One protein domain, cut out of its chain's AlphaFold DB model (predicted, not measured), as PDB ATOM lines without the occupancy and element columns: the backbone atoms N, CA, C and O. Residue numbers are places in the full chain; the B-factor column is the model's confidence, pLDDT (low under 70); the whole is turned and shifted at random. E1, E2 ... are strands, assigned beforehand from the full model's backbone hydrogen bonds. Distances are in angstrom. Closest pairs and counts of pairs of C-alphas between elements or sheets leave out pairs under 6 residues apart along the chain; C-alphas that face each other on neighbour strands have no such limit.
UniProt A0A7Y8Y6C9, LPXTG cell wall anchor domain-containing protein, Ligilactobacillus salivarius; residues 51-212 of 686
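AT A GLANCE: This is residues 51 to 212 of the 686 residues of the protein "LPXTG cell wall anchor domain-containing protein" of Ligilactobacillus salivarius (UniProt A0A7Y8Y6C9). What shape do these atoms make? Two lobes stand beside each other in a flat outline of 49 by 45 by 22 A, the first holding E1 to E6 and the second E7 to E12. Each lobe has a four-stranded sheet, curled like part of a barrel, with a small two-stranded sheet, E1 - E3 in the first and E7 - E9 in the second. What is it built of? The printed part has 162 residues, with no named helix and twelve strands, E1 to E12 in chain order; the class is all strand, though under half of the residues are in named elements. The large sheets, E2 E6 E5 E4 and E8 E12 E11 E10, are mixed, the small ones antiparallel, and the whole is compact, with a radius of gyration of the C-alphas of 16.4 A.

IN THESE COORDINATES: Where is the first large sheet? E2 is residues 56 to 59, E6 113 to 123 at 31.1 A, E5 98 to 107 at 28.8 A and E4 85 to 90; C-alpha 113 is at (-34.929, -21.185, -14.981). Where is the second? E8 is residues 141 to 143, E12 204 to 211 at 22.1 A, E11 185 to 194 at 29.5 A and E10 171 to 176; C-alpha 211 is at (-25.280, 4.705, -27.150). What remains? E1, residues 51 to 53, begins at C-alpha 51, (-37.439, -17.587, -23.942); E3 is 70 to 74, E7 132 to 136 and E9 154 to 158.

HOW THE PARTS SIT: How does the first sheet pair? E4, E5 and E6 form a meander, each strand the antiparallel neighbour of the one before; N 87 and O 105 are 3.0 A apart, and N 100 and O 120 2.8 A. E2 is parallel to E6, with N 121 and O 56 at 2.9 A. And the second? E10, E11 and E12 form another meander, with N 173 and O 192 at 3.0 A and N 206 and O 189 at 2.9 A; E8 is parallel to E12, with N 211 and O 142 at 2.8 A. What of the small sheets? E1 and E3 have N 71 and O 52 at 2.8 A; E7 and E9 have N 133 and O 157 at 2.9 A. Where do the lobes come close? The closest C-alphas of E3 and E12, Thr 73 and Thr 205, are 7.1 A apart, while E6 and E12 are apart.

THE WHOLE: How large is it? The two C-alphas farthest apart, of Lys 96 and Gly 212, are 50.3 A apart. Are there cuts or long links? The printed part has no cut, and the link from E9 to E10, residues 159 to 170, is long. How confident is the model? Mean pLDDT of the printed part is 90.5, and no printed residue is under 70.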
ATOM      1  N   PRO A  51     -38.313 -17.166 -22.851       95.31
ATOM      2  CA  PRO A  51     -37.439 -17.587 -23.942       95.31
ATOM      3  C   PRO A  51     -38.188 -18.402 -24.999       95.31
ATOM      4  O   PRO A  51     -38.942 -19.320 -24.687       95.31
ATOM      5  N   GLN A  52     -37.962 -18.079 -26.274       92.38
ATOM      6  CA  GLN A  52     -38.651 -18.723 -27.396       92.38
ATOM      7  C   GLN A  52     -37.718 -19.649 -28.184       92.38
ATOM      8  O   GLN A  52     -36.551 -19.308 -28.381       92.38
ATOM      9  N   PRO A  53     -38.213 -20.787 -28.702       91.88
ATOM     10  CA  PRO A  53     -37.446 -21.612 -29.626       91.88
ATOM     11  C   PRO A  53     -37.284 -20.887 -30.971       91.88
ATOM     12  O   PRO A  53     -38.223 -20.245 -31.446       91.88
ATOM     13  N   GLN A  54     -36.128 -21.034 -31.622       86.94
ATOM     14  CA  GLN A  54     -35.935 -20.611 -33.015       86.94
ATOM     15  C   GLN A  54     -35.880 -21.819 -33.972       86.94
ATOM     16  O   GLN A  54     -35.456 -22.904 -33.563       86.94
ATOM     17  N   PRO A  55     -36.328 -21.681 -35.238       83.56
ATOM     18  CA  PRO A  55     -36.324 -22.785 -36.196       83.56
ATOM     19  C   PRO A  55     -34.918 -23.339 -36.438       83.56
ATOM     20  O   PRO A  55     -33.981 -22.589 -36.707       83.56
ATOM     21  N   TRP A  56     -34.776 -24.666 -36.413       88.12
ATOM     22  CA  TRP A  56     -33.493 -25.321 -36.660       88.12
ATOM     23  C   TRP A  56     -33.617 -26.510 -37.611       88.12
ATOM     24  O   TRP A  56     -34.436 -27.407 -37.408       88.12
ATOM     25  N   THR A  57     -32.750 -26.555 -38.625       88.88
ATOM     26  CA  THR A  57     -32.555 -27.729 -39.494       88.88
ATOM     27  C   THR A  57     -31.129 -28.267 -39.346       88.88
ATOM     28  O   THR A  57     -30.190 -27.486 -39.248       88.88
ATOM     29  N   THR A  58     -30.936 -29.588 -39.328       90.31
ATOM     30  CA  THR A  58     -29.598 -30.214 -39.283       90.31
ATOM     31  C   THR A  58     -29.558 -31.550 -40.040       90.31
ATOM     32  O   THR A  58     -30.563 -31.985 -40.611       90.31
ATOM     33  N   THR A  59     -28.390 -32.196 -40.093       91.25
ATOM     34  CA  THR A  59     -28.200 -33.483 -40.782       91.25
ATOM     35  C   THR A  59     -28.321 -34.691 -39.851       91.25
ATOM     36  O   THR A  59     -28.170 -34.587 -38.635       91.25
ATOM     37  N   VAL A  60     -28.606 -35.864 -40.426       91.25
ATOM     38  CA  VAL A  60     -28.740 -37.120 -39.668       91.25
ATOM     39  C   VAL A  60     -27.483 -37.415 -38.837       91.25
ATOM     40  O   VAL A  60     -26.374 -37.509 -39.361       91.25
ATOM     41  N   GLY A  61     -27.682 -37.621 -37.533       89.81
ATOM     42  CA  GLY A  61     -26.634 -37.910 -36.555       89.81
ATOM     43  C   GLY A  61     -25.935 -36.679 -35.970       89.81
ATOM     44  O   GLY A  61     -24.931 -36.848 -35.278       89.81
ATOM     45  N   LYS A  62     -26.430 -35.465 -36.241       89.19
ATOM     46  CA  LYS A  62     -25.924 -34.206 -35.679       89.19
ATOM     47  C   LYS A  62     -26.970 -33.581 -34.765       89.19
ATOM     48  O   LYS A  62     -28.124 -33.453 -35.151       89.19
ATOM     49  N   THR A  63     -26.556 -33.190 -33.564       89.69
ATOM     50  CA  THR A  63     -27.397 -32.507 -32.572       89.69
ATOM     51  C   THR A  63     -26.786 -31.130 -32.313       89.69
ATOM     52  O   THR A  63     -25.591 -31.081 -32.011       89.69
ATOM     53  N   PRO A  64     -27.545 -30.027 -32.464       89.19
ATOM     54  CA  PRO A  64     -27.041 -28.683 -32.188       89.19
ATOM     55  C   PRO A  64     -26.850 -28.465 -30.685       89.19
ATOM     56  O   PRO A  64     -27.342 -29.241 -29.854       89.19
ATOM     57  N   LYS A  65     -26.158 -27.386 -30.320       91.06
ATOM     58  CA  LYS A  65     -26.118 -26.960 -28.920       91.06
ATOM     59  C   LYS A  65     -27.464 -26.354 -28.502       91.06
ATOM     60  O   LYS A  65     -28.301 -26.018 -29.338       91.06
ATOM     61  N   ALA A  66     -27.679 -26.247 -27.195       92.81
ATOM     62  CA  ALA A  66     -28.940 -25.768 -26.636       92.81
ATOM     63  C   ALA A  66     -29.135 -24.246 -26.812       92.81
ATOM     64  O   ALA A  66     -30.255 -23.810 -27.050       92.81
ATOM     65  N   ASP A  67     -28.058 -23.455 -26.766       90.25
ATOM     66  CA  ASP A  67     -28.055 -22.012 -27.060       90.25
ATOM     67  C   ASP A  67     -28.411 -21.721 -28.526       90.25
ATOM     68  O   ASP A  67     -29.095 -20.753 -28.838       90.25
ATOM     69  N   GLU A  68     -28.000 -22.600 -29.440       88.38
ATOM     70  CA  GLU A  68     -28.143 -22.414 -30.889       88.38
ATOM     71  C   GLU A  68     -29.595 -22.454 -31.384       88.38
ATOM     72  O   GLU A  68     -29.892 -21.984 -32.481       88.38
ATOM     73  N   ILE A  69     -30.517 -22.967 -30.573       89.56
ATOM     74  CA  ILE A  69     -31.924 -23.189 -30.935       89.56
ATOM     75  C   ILE A  69     -32.918 -22.413 -30.063       89.56
ATOM     76  O   ILE A  69     -34.130 -22.573 -30.227       89.56
ATOM     77  N   ILE A  70     -32.423 -21.552 -29.173       91.88
ATOM     78  CA  ILE A  70     -33.225 -20.569 -28.442       91.88
ATOM     79  C   ILE A  70     -32.963 -19.190 -29.049       91.88
ATOM     80  O   ILE A  70     -31.847 -18.866 -29.445       91.88
ATOM     81  N   SER A  71     -34.015 -18.388 -29.191       88.12
ATOM     82  CA  SER A  71     -33.908 -17.031 -29.718       88.12
ATOM     83  C   SER A  71     -33.115 -16.136 -28.762       88.12
ATOM     84  O   SER A  71     -33.289 -16.196 -27.547       88.12
ATOM     85  N   SER A  72     -32.304 -15.231 -29.314       84.75
ATOM     86  CA  SER A  72     -31.605 -14.182 -28.554       84.75
ATOM     87  C   SER A  72     -32.548 -13.126 -27.950       84.75
ATOM     88  O   SER A  72     -32.101 -12.240 -27.213       84.75
ATOM     89  N   THR A  73     -33.853 -13.215 -28.227       87.00
ATOM     90  CA  THR A  73     -34.907 -12.392 -27.625       87.00
ATOM     91  C   THR A  73     -36.051 -13.238 -27.074       87.00
ATOM     92  O   THR A  73     -36.407 -14.265 -27.647       87.00
ATOM     93  N   ASP A  74     -36.686 -12.761 -26.004       90.00
ATOM     94  CA  ASP A  74     -37.937 -13.312 -25.486       90.00
ATOM     95  C   ASP A  74     -39.123 -13.094 -26.454       90.00
ATOM     96  O   ASP A  74     -39.015 -12.403 -27.474       90.00
ATOM     97  N   LYS A  75     -40.305 -13.626 -26.108       87.62
ATOM     98  CA  LYS A  75     -41.546 -13.453 -26.900       87.62
ATOM     99  C   LYS A  75     -41.944 -11.995 -27.183       87.62
ATOM    100  O   LYS A  75     -42.762 -11.748 -28.069       87.62
ATOM    101  N   ASN A  76     -41.452 -11.046 -26.389       85.62
ATOM    102  CA  ASN A  76     -41.764  -9.622 -26.474       85.62
ATOM    103  C   ASN A  76     -40.711  -8.856 -27.299       85.62
ATOM    104  O   ASN A  76     -40.852  -7.648 -27.496       85.62
ATOM    105  N   GLY A  77     -39.656  -9.532 -27.769       80.50
ATOM    106  CA  GLY A  77     -38.499  -8.912 -28.411       80.50
ATOM    107  C   GLY A  77     -37.515  -8.280 -27.421       80.50
ATOM    108  O   GLY A  77     -36.658  -7.505 -27.837       80.50
ATOM    109  N   LYS A  78     -37.613  -8.564 -26.117       85.25
ATOM    110  CA  LYS A  78     -36.604  -8.154 -25.135       85.25
ATOM    111  C   LYS A  78     -35.396  -9.072 -25.282       85.25
ATOM    112  O   LYS A  78     -35.550 -10.290 -25.298       85.25
ATOM    113  N   LYS A  79     -34.191  -8.511 -25.374       86.62
ATOM    114  CA  LYS A  79     -32.956  -9.303 -25.439       86.62
ATOM    115  C   LYS A  79     -32.826 -10.219 -24.218       86.62
ATOM    116  O   LYS A  79     -33.025  -9.755 -23.097       86.62
ATOM    117  N   MET A  80     -32.463 -11.479 -24.444       89.44
ATOM    118  CA  MET A  80     -32.074 -12.403 -23.379       89.44
ATOM    119  C   MET A  80     -30.805 -11.895 -22.665       89.44
ATOM    120  O   MET A  80     -29.954 -11.264 -23.308       89.44
ATOM    121  N   PRO A  81     -30.666 -12.127 -21.348       88.94
ATOM    122  CA  PRO A  81     -29.490 -11.697 -20.603       88.94
ATOM    123  C   PRO A  81     -28.262 -12.529 -21.021       88.94
ATOM    124  O   PRO A  81     -28.370 -13.707 -21.361       88.94
ATOM    125  N   SER A  82     -27.094 -11.883 -21.090       85.50
ATOM    126  CA  SER A  82     -25.878 -12.432 -21.729       85.50
ATOM    127  C   SER A  82     -25.128 -13.482 -20.904       85.50
ATOM    128  O   SER A  82     -24.175 -14.082 -21.390       85.50
ATOM    129  N   ASP A  83     -25.528 -13.647 -19.652       88.38
ATOM    130  CA  ASP A  83     -25.054 -14.605 -18.653       88.38
ATOM    131  C   ASP A  83     -25.994 -15.814 -18.496       88.38
ATOM    132  O   ASP A  83     -25.683 -16.725 -17.732       88.38
ATOM    133  N   ALA A  84     -27.102 -15.876 -19.247       94.00
ATOM    134  CA  ALA A  84     -27.967 -17.052 -19.263       94.00
ATOM    135  C   ALA A  84     -27.236 -18.295 -19.806       94.00
ATOM    136  O   ALA A  84     -26.657 -18.273 -20.896       94.00
ATOM    137  N   GLU A  85     -27.326 -19.407 -19.077       95.44
ATOM    138  CA  GLU A  85     -26.817 -20.710 -19.500       95.44
ATOM    139  C   GLU A  85     -27.925 -21.553 -20.149       95.44
ATOM    140  O   GLU A  85     -29.047 -21.638 -19.649       95.44
ATOM    141  N   TYR A  86     -27.599 -22.231 -21.251       96.06
ATOM    142  CA  TYR A  86     -28.538 -23.045 -22.027       96.06
ATOM    143  C   TYR A  86     -28.089 -24.506 -22.006       96.06
ATOM    144  O   TYR A  86     -26.986 -24.831 -22.453       96.06
ATOM    145  N   THR A  87     -28.939 -25.409 -21.512       96.75
ATOM    146  CA  THR A  87     -28.603 -26.837 -21.401       96.75
ATOM    147  C   THR A  87     -29.714 -27.744 -21.919       96.75
ATOM    148  O   THR A  87     -30.898 -27.424 -21.847       96.75
ATOM    149  N   TRP A  88     -29.338 -28.903 -22.459       96.75
ATOM    150  CA  TRP A  88     -30.297 -29.921 -22.879       96.75
ATOM    151  C   TRP A  88     -30.858 -30.670 -21.665       96.75
ATOM    152  O   TRP A  88     -30.155 -31.463 -21.040       96.75
ATOM    153  N   LYS A  89     -32.148 -30.474 -21.383       96.12
ATOM    154  CA  LYS A  89     -32.914 -31.277 -20.419       96.12
ATOM    155  C   LYS A  89     -33.361 -32.600 -21.036       96.12
ATOM    156  O   LYS A  89     -33.234 -33.654 -20.414       96.12
ATOM    157  N   THR A  90     -33.811 -32.548 -22.291       96.56
ATOM    158  CA  THR A  90     -34.083 -33.725 -23.124       96.56
ATOM    159  C   THR A  90     -33.474 -33.517 -24.509       96.56
ATOM    160  O   THR A  90     -33.972 -32.700 -25.283       96.56
ATOM    161  N   GLU A  91     -32.413 -34.260 -24.838       95.19
ATOM    162  CA  GLU A  91     -31.791 -34.198 -26.168       95.19
ATOM    163  C   GLU A  91     -32.725 -34.731 -27.281       95.19
ATOM    164  O   GLU A  91     -33.410 -35.744 -27.097       95.19
ATOM    165  N   PRO A  92     -32.713 -34.105 -28.471       94.38
ATOM    166  CA  PRO A  92     -33.503 -34.516 -29.622       94.38
ATOM    167  C   PRO A  92     -32.872 -35.739 -30.299       94.38
ATOM    168  O   PRO A  92     -31.658 -35.820 -30.501       94.38
ATOM    169  N   ASN A  93     -33.693 -36.701 -30.721       93.56
ATOM    170  CA  ASN A  93     -33.190 -37.893 -31.408       93.56
ATOM    171  C   ASN A  93     -32.951 -37.631 -32.904       93.56
ATOM    172  O   ASN A  93     -33.832 -37.843 -33.736       93.56
ATOM    173  N   THR A  94     -31.726 -37.246 -33.248       93.31
ATOM    174  CA  THR A  94     -31.309 -36.886 -34.615       93.31
ATOM    175  C   THR A  94     -30.824 -38.073 -35.462       93.31
ATOM    176  O   THR A  94     -30.314 -37.895 -36.566       93.31
ATOM    177  N   SER A  95     -31.001 -39.319 -34.996       93.12
ATOM    178  CA  SER A  95     -30.499 -40.533 -35.676       93.12
ATOM    179  C   SER A  95     -31.217 -40.915 -36.981       93.12
ATOM    180  O   SER A  95     -30.810 -41.868 -37.649       93.12
ATOM    181  N   LYS A  96     -32.293 -40.206 -37.345       92.44
ATOM    182  CA  LYS A  96     -33.096 -40.404 -38.562       92.44
ATOM    183  C   LYS A  96     -33.605 -39.058 -39.068       92.44
ATOM    184  O   LYS A  96     -33.776 -38.143 -38.271       92.44
ATOM    185  N   SER A  97     -33.897 -38.967 -40.362       92.19
ATOM    186  CA  SER A  97     -34.582 -37.811 -40.937       92.19
ATOM    187  C   SER A  97     -36.056 -37.731 -40.502       92.19
ATOM    188  O   SER A  97     -36.707 -38.754 -40.266       92.19
ATOM    189  N   GLY A  98     -36.566 -36.502 -40.379       92.12
ATOM    190  CA  GLY A  98     -37.871 -36.163 -39.801       92.12
ATOM    191  C   GLY A  98     -37.772 -35.092 -38.707       92.12
ATOM    192  O   GLY A  98     -36.693 -34.579 -38.420       92.12
ATOM    193  N   GLU A  99     -38.903 -34.752 -38.089       94.06
ATOM    194  CA  GLU A  99     -38.942 -33.859 -36.925       94.06
ATOM    195  C   GLU A  99     -38.451 -34.587 -35.663       94.06
ATOM    196  O   GLU A  99     -38.892 -35.700 -35.360       94.06
ATOM    197  N   ALA A 100     -37.556 -33.944 -34.915       94.81
ATOM    198  CA  ALA A 100     -37.043 -34.404 -33.632       94.81
ATOM    199  C   ALA A 100     -37.300 -33.333 -32.563       94.81
ATOM    200  O   ALA A 100     -36.746 -32.234 -32.626       94.81
ATOM    201  N   SER A 101     -38.141 -33.647 -31.579       95.00
ATOM    202  CA  SER A 101     -38.413 -32.760 -30.444       95.00
ATOM    203  C   SER A 101     -37.392 -32.954 -29.324       95.00
ATOM    204  O   SER A 101     -36.912 -34.068 -29.104       95.00
ATOM    205  N   GLY A 102     -37.111 -31.877 -28.595       95.44
ATOM    206  CA  GLY A 102     -36.288 -31.863 -27.388       95.44
ATOM    207  C   GLY A 102     -36.763 -30.786 -26.412       95.44
ATOM    208  O   GLY A 102     -37.766 -30.112 -26.653       95.44
ATOM    209  N   GLU A 103     -36.036 -30.618 -25.315       97.50
ATOM    210  CA  GLU A 103     -36.351 -29.652 -24.259       97.50
ATOM    211  C   GLU A 103     -35.054 -29.016 -23.745       97.50
ATOM    212  O   GLU A 103     -34.122 -29.734 -23.364       97.50
ATOM    213  N   VAL A 104     -34.990 -27.685 -23.761       98.19
ATOM    214  CA  VAL A 104     -33.851 -26.878 -23.300       98.19
ATOM    215  C   VAL A 104     -34.224 -26.184 -21.998       98.19
ATOM    216  O   VAL A 104     -35.264 -25.536 -21.944       98.19
ATOM    217  N   THR A 105     -33.365 -26.266 -20.985       97.69
ATOM    218  CA  THR A 105     -33.464 -25.431 -19.783       97.69
ATOM    219  C   THR A 105     -32.574 -24.204 -19.959       97.69
ATOM    220  O   THR A 105     -31.365 -24.339 -20.178       97.69
ATOM    221  N   VAL A 106     -33.177 -23.021 -19.857       97.75
ATOM    222  CA  VAL A 106     -32.502 -21.720 -19.773       97.75
ATOM    223  C   VAL A 106     -32.352 -21.379 -18.297       97.75
ATOM    224  O   VAL A 106     -33.352 -21.354 -17.590       97.75
ATOM    225  N   THR A 107     -31.133 -21.151 -17.817       96.25
ATOM    226  CA  THR A 107     -30.834 -20.831 -16.409       96.25
ATOM    227  C   THR A 107     -30.245 -19.429 -16.312       96.25
ATOM    228  O   THR A 107     -29.334 -19.101 -17.068       96.25
ATOM    229  N   TYR A 108     -30.754 -18.613 -15.394       94.56
ATOM    230  CA  TYR A 108     -30.335 -17.224 -15.183       94.56
ATOM    231  C   TYR A 108     -29.360 -17.102 -13.994       94.56
ATOM    232  O   TYR A 108     -29.310 -17.996 -13.146       94.56
ATOM    233  N   ASP A 109     -28.598 -16.001 -13.899       89.88
ATOM    234  CA  ASP A 109     -27.617 -15.772 -12.810       89.88
ATOM    235  C   ASP A 109     -28.281 -15.736 -11.416       89.88
ATOM    236  O   ASP A 109     -27.703 -16.170 -10.418       89.88
ATOM    237  N   ASP A 110     -29.555 -15.332 -11.350       86.00
ATOM    238  CA  ASP A 110     -30.373 -15.367 -10.133       86.00
ATOM    239  C   ASP A 110     -30.771 -16.791  -9.667       86.00
ATOM    240  O   ASP A 110     -31.377 -16.960  -8.603       86.00
ATOM    241  N   GLY A 111     -30.425 -17.821 -10.450       88.25
ATOM    242  CA  GLY A 111     -30.710 -19.235 -10.205       88.25
ATOM    243  C   GLY A 111     -32.112 -19.700 -10.620       88.25
ATOM    244  O   GLY A 111     -32.444 -20.878 -10.439       88.25
ATOM    245  N   SER A 112     -32.949 -18.814 -11.165       94.69
ATOM    246  CA  SER A 112     -34.220 -19.186 -11.787       94.69
ATOM    247  C   SER A 112     -34.002 -19.824 -13.164       94.69
ATOM    248  O   SER A 112     -32.909 -19.759 -13.732       94.69
ATOM    249  N   HIS A 113     -35.020 -20.510 -13.688       95.69
ATOM    250  CA  HIS A 113     -34.929 -21.185 -14.981       95.69
ATOM    251  C   HIS A 113     -36.285 -21.344 -15.671       95.69
ATOM    252  O   HIS A 113     -37.312 -21.481 -15.006       95.69
ATOM    253  N   ASP A 114     -36.238 -21.412 -17.000       97.19
ATOM    254  CA  ASP A 114     -37.358 -21.712 -17.892       97.19
ATOM    255  C   ASP A 114     -37.059 -22.957 -18.737       97.19
ATOM    256  O   ASP A 114     -35.938 -23.147 -19.212       97.19
ATOM    257  N   ASP A 115     -38.075 -23.789 -18.972       96.88
ATOM    258  CA  ASP A 115     -37.980 -24.973 -19.833       96.88
ATOM    259  C   ASP A 115     -38.689 -24.736 -21.174       96.88
ATOM    260  O   ASP A 115     -39.913 -24.594 -21.242       96.88
ATOM    261  N   VAL A 116     -37.922 -24.746 -22.264       97.31
ATOM    262  CA  VAL A 116     -38.400 -24.474 -23.624       97.31
ATOM    263  C   VAL A 116     -38.461 -25.764 -24.440       97.31
ATOM    264  O   VAL A 116     -37.453 -26.423 -24.699       97.31
ATOM    265  N   SER A 117     -39.662 -26.112 -24.904       95.81
ATOM    266  CA  SER A 117     -39.856 -27.195 -25.874       95.81
ATOM    267  C   SER A 117     -39.422 -26.754 -27.273       95.81
ATOM    268  O   SER A 117     -39.944 -25.783 -27.820       95.81
ATOM    269  N   VAL A 118     -38.501 -27.503 -27.875       95.75
ATOM    270  CA  VAL A 118     -37.889 -27.216 -29.182       95.75
ATOM    271  C   VAL A 118     -38.198 -28.331 -30.182       95.75
ATOM    272  O   VAL A 118     -38.408 -29.486 -29.808       95.75
ATOM    273  N   THR A 119     -38.223 -28.008 -31.477       94.12
ATOM    274  CA  THR A 119     -38.355 -28.997 -32.560       94.12
ATOM    275  C   THR A 119     -37.340 -28.709 -33.656       94.12
ATOM    276  O   THR A 119     -37.268 -27.596 -34.171       94.12
ATOM    277  N   ILE A 120     -36.559 -29.729 -34.004       92.00
ATOM    278  CA  ILE A 120     -35.496 -29.685 -35.006       92.00
ATOM    279  C   ILE A 120     -35.909 -30.520 -36.217       92.00
ATOM    280  O   ILE A 120     -36.363 -31.656 -36.080       92.00
ATOM    281  N   ASN A 121     -35.711 -29.977 -37.413       90.81
ATOM    282  CA  ASN A 121     -35.921 -30.677 -38.674       90.81
ATOM    283  C   ASN A 121     -34.634 -31.405 -39.093       90.81
ATOM    284  O   ASN A 121     -33.615 -30.775 -39.377       90.81
ATOM    285  N   VAL A 122     -34.650 -32.735 -39.132       91.69
ATOM    286  CA  VAL A 122     -33.479 -33.548 -39.481       91.69
ATOM    287  C   VAL A 122     -33.599 -34.022 -40.927       91.69
ATOM    288  O   VAL A 122     -34.580 -34.668 -41.299       91.69
ATOM    289  N   LYS A 123     -32.586 -33.752 -41.757       90.62
ATOM    290  CA  LYS A 123     -32.579 -34.134 -43.178       90.62
ATOM    291  C   LYS A 123     -31.356 -34.955 -43.580       90.62
ATOM    292  O   LYS A 123     -30.254 -34.764 -43.079       90.62
ATOM    293  N   ASP A 124     -31.538 -35.819 -44.577       87.88
ATOM    294  CA  ASP A 124     -30.435 -36.536 -45.236       87.88
ATOM    295  C   ASP A 124     -29.570 -35.610 -46.116       87.88
ATOM    296  O   ASP A 124     -28.405 -35.900 -46.389       87.88
ATOM    297  N   LYS A 125     -30.139 -34.489 -46.580       86.81
ATOM    298  CA  LYS A 125     -29.460 -33.453 -47.361       86.81
ATOM    299  C   LYS A 125     -30.140 -32.100 -47.148       86.81
ATOM    300  O   LYS A 125     -31.365 -32.030 -47.159       86.81
ATOM    301  N   LEU A 126     -29.330 -31.054 -47.005       86.50
ATOM    302  CA  LEU A 126     -29.760 -29.667 -46.826       86.50
ATOM    303  C   LEU A 126     -29.775 -28.912 -48.161       86.50
ATOM    304  O   LEU A 126     -28.826 -29.026 -48.954       86.50
ATOM    305  N   ASP A 127     -30.823 -28.120 -48.378       80.75
ATOM    306  CA  ASP A 127     -30.876 -27.118 -49.445       80.75
ATOM    307  C   ASP A 127     -30.062 -25.863 -49.065       80.75
ATOM    308  O   ASP A 127     -29.602 -25.721 -47.933       80.75
ATOM    309  N   ASP A 128     -29.800 -24.956 -50.013       73.25
ATOM    310  CA  ASP A 128     -28.831 -23.863 -49.800       73.25
ATOM    311  C   ASP A 128     -29.211 -22.893 -48.669       73.25
ATOM    312  O   ASP A 128     -28.313 -22.357 -48.031       73.25
ATOM    313  N   ASN A 129     -30.501 -22.704 -48.375       75.69
ATOM    314  CA  ASN A 129     -30.969 -21.901 -47.236       75.69
ATOM    315  C   ASN A 129     -30.972 -22.654 -45.896       75.69
ATOM    316  O   ASN A 129     -31.190 -22.032 -44.866       75.69
ATOM    317  N   GLU A 130     -30.752 -23.969 -45.903       85.25
ATOM    318  CA  GLU A 130     -30.787 -24.833 -44.712       85.25
ATOM    319  C   GLU A 130     -29.381 -25.195 -44.214       85.25
ATOM    320  O   GLU A 130     -29.224 -25.800 -43.157       85.25
ATOM    321  N   LYS A 131     -28.352 -24.840 -44.994       85.38
ATOM    322  CA  LYS A 131     -26.930 -24.993 -44.651       85.38
ATOM    323  C   LYS A 131     -26.397 -23.881 -43.753       85.38
ATOM    324  O   LYS A 131     -25.309 -24.057 -43.212       85.38
ATOM    325  N   TYR A 132     -27.107 -22.756 -43.677       88.62
ATOM    326  CA  TYR A 132     -26.677 -21.544 -42.992       88.62
ATOM    327  C   TYR A 132     -27.738 -21.115 -41.988       88.62
ATOM    328  O   TYR A 132     -28.890 -20.881 -42.355       88.62
ATOM    329  N   HIS A 133     -27.314 -20.951 -40.744       87.75
ATOM    330  CA  HIS A 133     -28.138 -20.473 -39.647       87.75
ATOM    331  C   HIS A 133     -27.678 -19.067 -39.294       87.75
ATOM    332  O   HIS A 133     -26.481 -18.809 -39.143       87.75
ATOM    333  N   ILE A 134     -28.636 -18.150 -39.239       88.94
ATOM    334  CA  ILE A 134     -28.400 -16.718 -39.084       88.94
ATOM    335  C   ILE A 134     -28.800 -16.330 -37.665       88.94
ATOM    336  O   ILE A 134     -29.875 -16.706 -37.207       88.94
ATOM    337  N   TYR A 135     -27.945 -15.574 -36.990       87.12
ATOM    338  CA  TYR A 135     -28.139 -15.134 -35.614       87.12
ATOM    339  C   TYR A 135     -28.052 -13.622 -35.536       87.12
ATOM    340  O   TYR A 135     -27.278 -13.011 -36.272       87.12
ATOM    341  N   GLY A 136     -28.800 -13.021 -34.613       88.12
ATOM    342  CA  GLY A 136     -28.568 -11.631 -34.259       88.12
ATOM    343  C   GLY A 136     -27.250 -11.506 -33.505       88.12
ATOM    344  O   GLY A 136     -27.055 -12.195 -32.506       88.12
ATOM    345  N   LYS A 137     -26.351 -10.652 -34.000       88.50
ATOM    346  CA  LYS A 137     -25.028 -10.453 -33.411       88.50
ATOM    347  C   LYS A 137     -25.139  -9.835 -32.025       88.50
ATOM    348  O   LYS A 137     -25.938  -8.927 -31.790       88.50
ATOM    349  N   ASP A 138     -24.294 -10.304 -31.120       86.38
ATOM    350  CA  ASP A 138     -24.310  -9.865 -29.736       86.38
ATOM    351  C   ASP A 138     -23.514  -8.574 -29.488       86.38
ATOM    352  O   ASP A 138     -22.531  -8.268 -30.162       86.38
ATOM    353  N   GLY A 139     -23.945  -7.799 -28.488       85.56
ATOM    354  CA  GLY A 139     -23.253  -6.576 -28.056       85.56
ATOM    355  C   GLY A 139     -23.248  -5.421 -29.070       85.56
ATOM    356  O   GLY A 139     -22.418  -4.517 -28.944       85.56
ATOM    357  N   LEU A 140     -24.150  -5.431 -30.060       91.75
ATOM    358  CA  LEU A 140     -24.279  -4.369 -31.061       91.75
ATOM    359  C   LEU A 140     -24.529  -3.004 -30.406       91.75
ATOM    360  O   LEU A 140     -25.469  -2.832 -29.628       91.75
ATOM    361  N   LYS A 141     -23.702  -2.025 -30.776       92.06
ATOM    362  CA  LYS A 141     -23.778  -0.632 -30.329       92.06
ATOM    363  C   LYS A 141     -23.750   0.310 -31.522       92.06
ATOM    364  O   LYS A 141     -22.979   0.094 -32.455       92.06
ATOM    365  N   VAL A 142     -24.557   1.364 -31.475       93.94
ATOM    366  CA  VAL A 142     -24.634   2.387 -32.523       93.94
ATOM    367  C   VAL A 142     -24.829   3.766 -31.899       93.94
ATOM    368  O   VAL A 142     -25.519   3.900 -30.892       93.94
ATOM    369  N   ASP A 143     -24.239   4.802 -32.485       90.88
ATOM    370  CA  ASP A 143     -24.477   6.173 -32.030       90.88
ATOM    371  C   ASP A 143     -25.802   6.709 -32.591       90.88
ATOM    372  O   ASP A 143     -26.208   6.390 -33.713       90.88
ATOM    373  N   LYS A 144     -26.471   7.568 -31.815       88.44
ATOM    374  CA  LYS A 144     -27.758   8.184 -32.168       88.44
ATOM    375  C   LYS A 144     -27.766   8.758 -33.592       88.44
ATOM    376  O   LYS A 144     -26.967   9.629 -33.937       88.44
ATOM    377  N   GLY A 145     -28.733   8.322 -34.399       85.31
ATOM    378  CA  GLY A 145     -28.939   8.791 -35.773       85.31
ATOM    379  C   GLY A 145     -27.925   8.288 -36.809       85.31
ATOM    380  O   GLY A 145     -27.993   8.732 -37.956       85.31
ATOM    381  N   GLN A 146     -27.008   7.386 -36.446       90.56
ATOM    382  CA  GLN A 146     -26.215   6.624 -37.417       90.56
ATOM    383  C   GLN A 146     -27.036   5.469 -38.013       90.56
ATOM    384  O   GLN A 146     -28.186   5.246 -37.644       90.56
ATOM    385  N   THR A 147     -26.444   4.729 -38.951       91.31
ATOM    386  CA  THR A 147     -27.036   3.544 -39.592       91.31
ATOM    387  C   THR A 147     -26.177   2.308 -39.342       91.31
ATOM    388  O   THR A 147     -24.952   2.413 -39.357       91.31
ATOM    389  N   LEU A 148     -26.807   1.139 -39.219       94.06
ATOM    390  CA  LEU A 148     -26.141  -0.164 -39.133       94.06
ATOM    391  C   LEU A 148     -26.421  -0.966 -40.415       94.06
ATOM    392  O   LEU A 148     -27.583  -1.108 -40.809       94.06
ATOM    393  N   ASP A 149     -25.378  -1.477 -41.078       94.06
ATOM    394  CA  ASP A 149     -25.551  -2.402 -42.207       94.06
ATOM    395  C   ASP A 149     -26.113  -3.730 -41.663       94.06
ATOM    396  O   ASP A 149     -25.569  -4.268 -40.693       94.06
ATOM    397  N   PRO A 150     -27.190  -4.291 -42.246       94.69
ATOM    398  CA  PRO A 150     -27.783  -5.531 -41.747       94.69
ATOM    399  C   PRO A 150     -26.829  -6.736 -41.826       94.69
ATOM    400  O   PRO A 150     -27.090  -7.747 -41.182       94.69
ATOM    401  N   LYS A 151     -25.719  -6.654 -42.578       93.44
ATOM    402  CA  LYS A 151     -24.644  -7.662 -42.581       93.44
ATOM    403  C   LYS A 151     -23.777  -7.627 -41.328       93.44
ATOM    404  O   LYS A 151     -23.321  -8.680 -40.902       93.44
ATOM    405  N   ASP A 152     -23.550  -6.446 -40.758       94.19
ATOM    406  CA  ASP A 152     -22.757  -6.282 -39.534       94.19
ATOM    407  C   ASP A 152     -23.583  -6.622 -38.281       94.19
ATOM    408  O   ASP A 152     -23.026  -6.873 -37.213       94.19
ATOM    409  N   ALA A 153     -24.914  -6.657 -38.420       93.38
ATOM    410  CA  ALA A 153     -25.871  -6.994 -37.371       93.38
ATOM    411  C   ALA A 153     -26.089  -8.506 -37.161       93.38
ATOM    412  O   ALA A 153     -26.828  -8.879 -36.250       93.38
ATOM    413  N   ILE A 154     -25.488  -9.375 -37.983       92.69
ATOM    414  CA  ILE A 154     -25.691 -10.829 -37.918       92.69
ATOM    415  C   ILE A 154     -24.382 -11.610 -37.786       92.69
ATOM    416  O   ILE A 154     -23.359 -11.236 -38.356       92.69
ATOM    417  N   ASP A 155     -24.455 -12.743 -37.093       91.06
ATOM    418  CA  ASP A 155     -23.453 -13.804 -37.155       91.06
ATOM    419  C   ASP A 155     -24.038 -15.017 -37.895       91.06
ATOM    420  O   ASP A 155     -25.255 -15.221 -37.948       91.06
ATOM    421  N   VAL A 156     -23.173 -15.810 -38.529       91.31
ATOM    422  CA  VAL A 156     -23.581 -16.886 -39.443       91.31
ATOM    423  C   VAL A 156     -22.851 -18.168 -39.082       91.31
ATOM    424  O   VAL A 156     -21.620 -18.198 -39.041       91.31
ATOM    425  N   LYS A 157     -23.609 -19.242 -38.857       88.75
ATOM    426  CA  LYS A 157     -23.070 -20.587 -38.630       88.75
ATOM    427  C   LYS A 157     -23.506 -21.549 -39.730       88.75
ATOM    428  O   LYS A 157     -24.487 -21.303 -40.430       88.75
ATOM    429  N   ASP A 158     -22.763 -22.635 -39.892       86.31
ATOM    430  CA  ASP A 158     -23.210 -23.790 -40.659       86.31
ATOM    431  C   ASP A 158     -24.194 -24.659 -39.849       86.31
ATOM    432  O   ASP A 158     -24.373 -24.482 -38.643       86.31
ATOM    433  N   ALA A 159     -24.814 -25.636 -40.512       80.38
ATOM    434  CA  ALA A 159     -25.763 -26.565 -39.889       80.38
ATOM    435  C   ALA A 159     -25.159 -27.543 -38.854       80.38
ATOM    436  O   ALA A 159     -25.893 -28.365 -38.290       80.38
ATOM    437  N   ASP A 160     -23.843 -27.466 -38.628       75.75
ATOM    438  CA  ASP A 160     -23.085 -28.159 -37.583       75.75
ATOM    439  C   ASP A 160     -22.703 -27.220 -36.411       75.75
ATOM    440  O   ASP A 160     -22.051 -27.671 -35.467       75.75
ATOM    441  N   GLY A 161     -23.102 -25.941 -36.446       78.31
ATOM    442  CA  GLY A 161     -22.848 -24.951 -35.389       78.31
ATOM    443  C   GLY A 161     -21.482 -24.250 -35.466       78.31
ATOM    444  O   GLY A 161     -21.063 -23.611 -34.499       78.31
ATOM    445  N   ASN A 162     -20.762 -24.345 -36.589       84.44
ATOM    446  CA  ASN A 162     -19.467 -23.674 -36.773       84.44
ATOM    447  C   ASN A 162     -19.643 -22.324 -37.471       84.44
ATOM    448  O   ASN A 162     -20.402 -22.226 -38.431       84.44
ATOM    449  N   GLU A 163     -18.901 -21.297 -37.050       88.62
ATOM    450  CA  GLU A 163     -18.874 -19.999 -37.740       88.62
ATOM    451  C   GLU A 163     -18.488 -20.148 -39.218       88.62
ATOM    452  O   GLU A 163     -17.542 -20.854 -39.578       88.62
ATOM    453  N   THR A 164     -19.222 -19.459 -40.090       90.94
ATOM    454  CA  THR A 164     -19.029 -19.498 -41.540       90.94
ATOM    455  C   THR A 164     -19.426 -18.162 -42.172       90.94
ATOM    456  O   THR A 164     -19.797 -17.212 -41.485       90.94
ATOM    457  N   THR A 165     -19.341 -18.056 -43.495       91.06
ATOM    458  CA  THR A 165     -19.774 -16.867 -44.239       91.06
ATOM    459  C   THR A 165     -20.870 -17.203 -45.240       91.06
ATOM    460  O   THR A 165     -20.960 -18.320 -45.756       91.06
ATOM    461  N   LEU A 166     -21.722 -16.215 -45.524       91.31
ATOM    462  CA  LEU A 166     -22.757 -16.342 -46.547       91.31
ATOM    463  C   LEU A 166     -22.145 -16.595 -47.934       91.31
ATOM    464  O   LEU A 166     -21.099 -16.022 -48.258       91.31
ATOM    465  N   PRO A 167     -22.810 -17.388 -48.795       89.06
ATOM    466  CA  PRO A 167     -22.318 -17.651 -50.138       89.06
ATOM    467  C   PRO A 167     -22.299 -16.370 -50.982       89.06
ATOM    468  O   PRO A 167     -23.130 -15.471 -50.815       89.06
ATOM    469  N   GLU A 168     -21.348 -16.288 -51.910       88.06
ATOM    470  CA  GLU A 168     -21.133 -15.110 -52.754       88.06
ATOM    471  C   GLU A 168     -22.410 -14.728 -53.527       88.06
ATOM    472  O   GLU A 168     -23.082 -15.585 -54.103       88.06
ATOM    473  N   ASN A 169     -22.724 -13.428 -53.575       87.75
ATOM    474  CA  ASN A 169     -23.977 -12.846 -54.087       87.75
ATOM    475  C   ASN A 169     -25.228 -13.025 -53.199       87.75
ATOM    476  O   ASN A 169     -26.327 -12.686 -53.641       87.75
ATOM    477  N   SER A 170     -25.093 -13.473 -51.946       93.00
ATOM    478  CA  SER A 170     -26.186 -13.352 -50.965       93.00
ATOM    479  C   SER A 170     -26.513 -11.883 -50.673       93.00
ATOM    480  O   SER A 170     -25.615 -11.048 -50.512       93.00
ATOM    481  N   LYS A 171     -27.804 -11.566 -50.567       94.25
ATOM    482  CA  LYS A 171     -28.313 -10.229 -50.239       94.25
ATOM    483  C   LYS A 171     -28.905 -10.245 -48.832       94.25
ATOM    484  O   LYS A 171     -29.788 -11.050 -48.560       94.25
ATOM    485  N   VAL A 172     -28.430  -9.366 -47.958       95.50
ATOM    486  CA  VAL A 172     -28.899  -9.233 -46.572       95.50
ATOM    487  C   VAL A 172     -29.635  -7.904 -46.457       95.50
ATOM    488  O   VAL A 172     -29.124  -6.895 -46.942       95.50
ATOM    489  N   GLU A 173     -30.839  -7.910 -45.890       96.06
ATOM    490  CA  GLU A 173     -31.707  -6.729 -45.798       96.06
ATOM    491  C   GLU A 173     -32.439  -6.685 -44.455       96.06
ATOM    492  O   GLU A 173     -32.813  -7.726 -43.913       96.06
ATOM    493  N   TRP A 174     -32.705  -5.474 -43.963       95.81
ATOM    494  CA  TRP A 174     -33.674  -5.248 -42.895       95.81
ATOM    495  C   TRP A 174     -35.090  -5.547 -43.415       95.81
ATOM    496  O   TRP A 174     -35.551  -4.916 -44.366       95.81
ATOM    497  N   THR A 175     -35.802  -6.491 -42.795       94.38
ATOM    498  CA  THR A 175     -37.264  -6.631 -42.951       94.38
ATOM    499  C   THR A 175     -38.024  -5.706 -42.011       94.38
ATOM    500  O   THR A 175     -39.136  -5.286 -42.328       94.38
ATOM    501  N   LYS A 176     -37.392  -5.336 -40.894       93.88
ATOM    502  CA  LYS A 176     -37.839  -4.305 -39.958       93.88
ATOM    503  C   LYS A 176     -36.613  -3.510 -39.524       93.88
ATOM    504  O   LYS A 176     -35.739  -4.052 -38.850       93.88
ATOM    505  N   GLU A 177     -36.532  -2.251 -39.939       92.50
ATOM    506  CA  GLU A 177     -35.421  -1.376 -39.556       92.50
ATOM    507  C   GLU A 177     -35.536  -0.974 -38.071       92.50
ATOM    508  O   GLU A 177     -36.622  -0.575 -37.636       92.50
ATOM    509  N   PRO A 178     -34.450  -1.075 -37.285       92.19
ATOM    510  CA  PRO A 178     -34.400  -0.555 -35.920       92.19
ATOM    511  C   PRO A 178     -34.341   0.985 -35.906       92.19
ATOM    512  O   PRO A 178     -33.674   1.605 -36.732       92.19
ATOM    513  N   ASP A 179     -35.014   1.617 -34.939       90.94
ATOM    514  CA  ASP A 179     -35.056   3.082 -34.803       90.94
ATOM    515  C   ASP A 179     -33.926   3.609 -33.903       90.94
ATOM    516  O   ASP A 179     -34.022   3.596 -32.678       90.94
ATOM    517  N   PHE A 180     -32.864   4.131 -34.517       92.50
ATOM    518  CA  PHE A 180     -31.714   4.711 -33.813       92.50
ATOM    519  C   PHE A 180     -31.876   6.200 -33.443       92.50
ATOM    520  O   PHE A 180     -30.890   6.881 -33.148       92.50
ATOM    521  N   SER A 181     -33.095   6.753 -33.471       89.88
ATOM    522  CA  SER A 181     -33.342   8.175 -33.172       89.88
ATOM    523  C   SER A 181     -33.308   8.534 -31.679       89.88
ATOM    524  O   SER A 181     -33.160   9.714 -31.344       89.88
ATOM    525  N   GLN A 182     -33.416   7.551 -30.777       89.19
ATOM    526  CA  GLN A 182     -33.413   7.742 -29.321       89.19
ATOM    527  C   GLN A 182     -32.174   7.110 -28.683       89.19
ATOM    528  O   GLN A 182     -31.962   5.913 -28.820       89.19
ATOM    529  N   ALA A 183     -31.386   7.915 -27.970       91.56
ATOM    530  CA  ALA A 183     -30.180   7.481 -27.269       91.56
ATOM    531  C   ALA A 183     -30.469   6.864 -25.889       91.56
ATOM    532  O   ALA A 183     -31.506   7.152 -25.282       91.56
ATOM    533  N   GLY A 184     -29.529   6.057 -25.389       87.62
ATOM    534  CA  GLY A 184     -29.600   5.372 -24.094       87.62
ATOM    535  C   GLY A 184     -30.674   4.283 -24.050       87.62
ATOM    536  O   GLY A 184     -31.362   4.139 -23.038       87.62
ATOM    537  N   LYS A 185     -30.901   3.579 -25.169       86.56
ATOM    538  CA  LYS A 185     -31.965   2.570 -25.304       86.56
ATOM    539  C   LYS A 185     -31.561   1.398 -26.183       86.56
ATOM    540  O   LYS A 185     -30.966   1.585 -27.239       86.56
ATOM    541  N   ASP A 186     -32.018   0.214 -25.795       89.12
ATOM    542  CA  ASP A 186     -32.040  -0.954 -26.669       89.12
ATOM    543  C   ASP A 186     -33.236  -0.880 -27.624       89.12
ATOM    544  O   ASP A 186     -34.367  -0.603 -27.212       89.12
ATOM    545  N   VAL A 187     -32.989  -1.148 -28.904       90.44
ATOM    546  CA  VAL A 187     -34.011  -1.210 -29.956       90.44
ATOM    547  C   VAL A 187     -33.846  -2.475 -30.791       90.44
ATOM    548  O   VAL A 187     -32.741  -3.003 -30.920       90.44
ATOM    549  N   THR A 188     -34.944  -2.970 -31.368       91.06
ATOM    550  CA  THR A 188     -34.942  -4.204 -32.164       91.06
ATOM    551  C   THR A 188     -35.232  -3.979 -33.639       91.06
ATOM    552  O   THR A 188     -36.116  -3.205 -34.014       91.06
ATOM    553  N   GLY A 189     -34.499  -4.715 -34.470       91.62
ATOM    554  CA  GLY A 189     -34.735  -4.857 -35.904       91.62
ATOM    555  C   GLY A 189     -34.876  -6.329 -36.285       91.62
ATOM    556  O   GLY A 189     -34.598  -7.213 -35.479       91.62
ATOM    557  N   GLU A 190     -35.287  -6.592 -37.521       92.62
ATOM    558  CA  GLU A 190     -35.332  -7.944 -38.092       92.62
ATOM    559  C   GLU A 190     -34.549  -7.967 -39.405       92.62
ATOM    560  O   GLU A 190     -34.746  -7.101 -40.263       92.62
ATOM    561  N   VAL A 191     -33.677  -8.961 -39.565       94.62
ATOM    562  CA  VAL A 191     -32.834  -9.163 -40.751       94.62
ATOM    563  C   VAL A 191     -33.281 -10.415 -41.500       94.62
ATOM    564  O   VAL A 191     -33.621 -11.424 -40.891       94.62
ATOM    565  N   THR A 192     -33.260 -10.382 -42.833       93.25
ATOM    566  CA  THR A 192     -33.459 -11.565 -43.685       93.25
ATOM    567  C   THR A 192     -32.352 -11.672 -44.730       93.25
ATOM    568  O   THR A 192     -31.969 -10.684 -45.364       93.25
ATOM    569  N   VAL A 193     -31.876 -12.894 -44.965       93.75
ATOM    570  CA  VAL A 193     -30.918 -13.220 -46.026       93.75
ATOM    571  C   VAL A 193     -31.657 -13.804 -47.229       93.75
ATOM    572  O   VAL A 193     -32.477 -14.703 -47.087       93.75
ATOM    573  N   THR A 194     -31.350 -13.320 -48.432       93.06
ATOM    574  CA  THR A 194     -31.728 -13.939 -49.710       93.06
ATOM    575  C   THR A 194     -30.488 -14.573 -50.337       93.06
ATOM    576  O   THR A 194     -29.517 -13.877 -50.642       93.06
ATOM    577  N   TYR A 195     -30.518 -15.888 -50.529       90.75
ATOM    578  CA  TYR A 195     -29.406 -16.677 -51.061       90.75
ATOM    579  C   TYR A 195     -29.346 -16.607 -52.603       90.75
ATOM    580  O   TYR A 195     -30.349 -16.267 -53.238       90.75
ATOM    581  N   PRO A 196     -28.221 -16.979 -53.251       86.69
ATOM    582  CA  PRO A 196     -28.067 -16.887 -54.711       86.69
ATOM    583  C   PRO A 196     -29.099 -17.684 -55.527       86.69
ATOM    584  O   PRO A 196     -29.394 -17.326 -56.665       86.69
ATOM    585  N   GLY A 197     -29.681 -18.743 -54.948       81.75
ATOM    586  CA  GLY A 197     -30.785 -19.512 -55.540       81.75
ATOM    587  C   GLY A 197     -32.171 -18.854 -55.435       81.75
ATOM    588  O   GLY A 197     -33.147 -19.424 -55.912       81.75
ATOM    589  N   GLY A 198     -32.282 -17.680 -54.803       84.31
ATOM    590  CA  GLY A 198     -33.537 -16.949 -54.591       84.31
ATOM    591  C   GLY A 198     -34.358 -17.394 -53.373       84.31
ATOM    592  O   GLY A 198     -35.363 -16.755 -53.060       84.31
ATOM    593  N   SER A 199     -33.938 -18.451 -52.668       89.12
ATOM    594  CA  SER A 199     -34.475 -18.814 -51.353       89.12
ATOM    595  C   SER A 199     -34.126 -17.752 -50.304       89.12
ATOM    596  O   SER A 199     -33.182 -16.974 -50.475       89.12
ATOM    597  N   LYS A 200     -34.890 -17.715 -49.209       89.88
ATOM    598  CA  LYS A 200     -34.675 -16.793 -48.088       89.88
ATOM    599  C   LYS A 200     -34.487 -17.547 -46.775       89.88
ATOM    600  O   LYS A 200     -34.942 -18.685 -46.662       89.88
ATOM    601  N   SER A 201     -33.805 -16.918 -45.821       88.62
ATOM    602  CA  SER A 201     -33.874 -17.298 -44.408       88.62
ATOM    603  C   SER A 201     -35.233 -16.907 -43.826       88.62
ATOM    604  O   SER A 201     -35.947 -16.080 -44.403       88.62
ATOM    605  N   ASP A 202     -35.551 -17.442 -42.652       85.38
ATOM    606  CA  ASP A 202     -36.532 -16.806 -41.776       85.38
ATOM    607  C   ASP A 202     -35.984 -15.450 -41.263       85.38
ATOM    608  O   ASP A 202     -34.762 -15.227 -41.309       85.38
ATOM    609  N   PRO A 203     -36.849 -14.516 -40.824       88.81
ATOM    610  CA  PRO A 203     -36.416 -13.266 -40.209       88.81
ATOM    611  C   PRO A 203     -35.757 -13.512 -38.850       88.81
ATOM    612  O   PRO A 203     -36.276 -14.267 -38.029       88.81
ATOM    613  N   VAL A 204     -34.641 -12.833 -38.599       88.56
ATOM    614  CA  VAL A 204     -33.878 -12.934 -37.350       88.56
ATOM    615  C   VAL A 204     -33.932 -11.609 -36.609       88.56
ATOM    616  O   VAL A 204     -33.515 -10.581 -37.148       88.56
ATOM    617  N   THR A 205     -34.434 -11.636 -35.375       89.06
ATOM    618  CA  THR A 205     -34.437 -10.474 -34.483       89.06
ATOM    619  C   THR A 205     -33.015 -10.144 -34.042       89.06
ATOM    620  O   THR A 205     -32.258 -11.022 -33.626       89.06
ATOM    621  N   VAL A 206     -32.657  -8.865 -34.097       90.31
ATOM    622  CA  VAL A 206     -31.398  -8.340 -33.563       90.31
ATOM    623  C   VAL A 206     -31.722  -7.229 -32.570       90.31
ATOM    624  O   VAL A 206     -32.628  -6.427 -32.818       90.31
ATOM    625  N   THR A 207     -30.968  -7.147 -31.475       91.12
ATOM    626  CA  THR A 207     -31.063  -6.038 -30.520       91.12
ATOM    627  C   THR A 207     -29.808  -5.191 -30.607       91.12
ATOM    628  O   THR A 207     -28.697  -5.714 -30.553       91.12
ATOM    629  N   VAL A 208     -29.988  -3.880 -30.722       91.62
ATOM    630  CA  VAL A 208     -28.907  -2.901 -30.829       91.62
ATOM    631  C   VAL A 208     -29.086  -1.861 -29.738       91.62
ATOM    632  O   VAL A 208     -30.162  -1.279 -29.603       91.62
ATOM    633  N   HIS A 209     -28.020  -1.602 -28.992       91.62
ATOM    634  CA  HIS A 209     -27.984  -0.521 -28.024       91.62
ATOM    635  C   HIS A 209     -27.632   0.796 -28.722       91.62
ATOM    636  O   HIS A 209     -26.570   0.917 -29.342       91.62
ATOM    637  N   VAL A 210     -28.505   1.798 -28.626       93.69
ATOM    638  CA  VAL A 210     -28.202   3.157 -29.080       93.69
ATOM    639  C   VAL A 210     -27.458   3.868 -27.960       93.69
ATOM    640  O   VAL A 210     -28.076   4.233 -26.959       93.69
ATOM    641  N   ASN A 211     -26.150   4.066 -28.135       91.75
ATOM    642  CA  ASN A 211     -25.280   4.705 -27.150       91.75
ATOM    643  C   ASN A 211     -25.870   6.051 -26.709       91.75
ATOM    644  O   ASN A 211     -26.228   6.887 -27.549       91.75
ATOM    645  N   GLY A 212     -25.951   6.249 -25.398       91.12
ATOM    646  CA  GLY A 212     -26.364   7.491 -24.768       91.12
ATOM    647  C   GLY A 212     -25.277   8.115 -23.911       91.12
ATOM    648  O   GLY A 212     -24.375   7.460 -23.389       91.12
TER     649      GLY A 212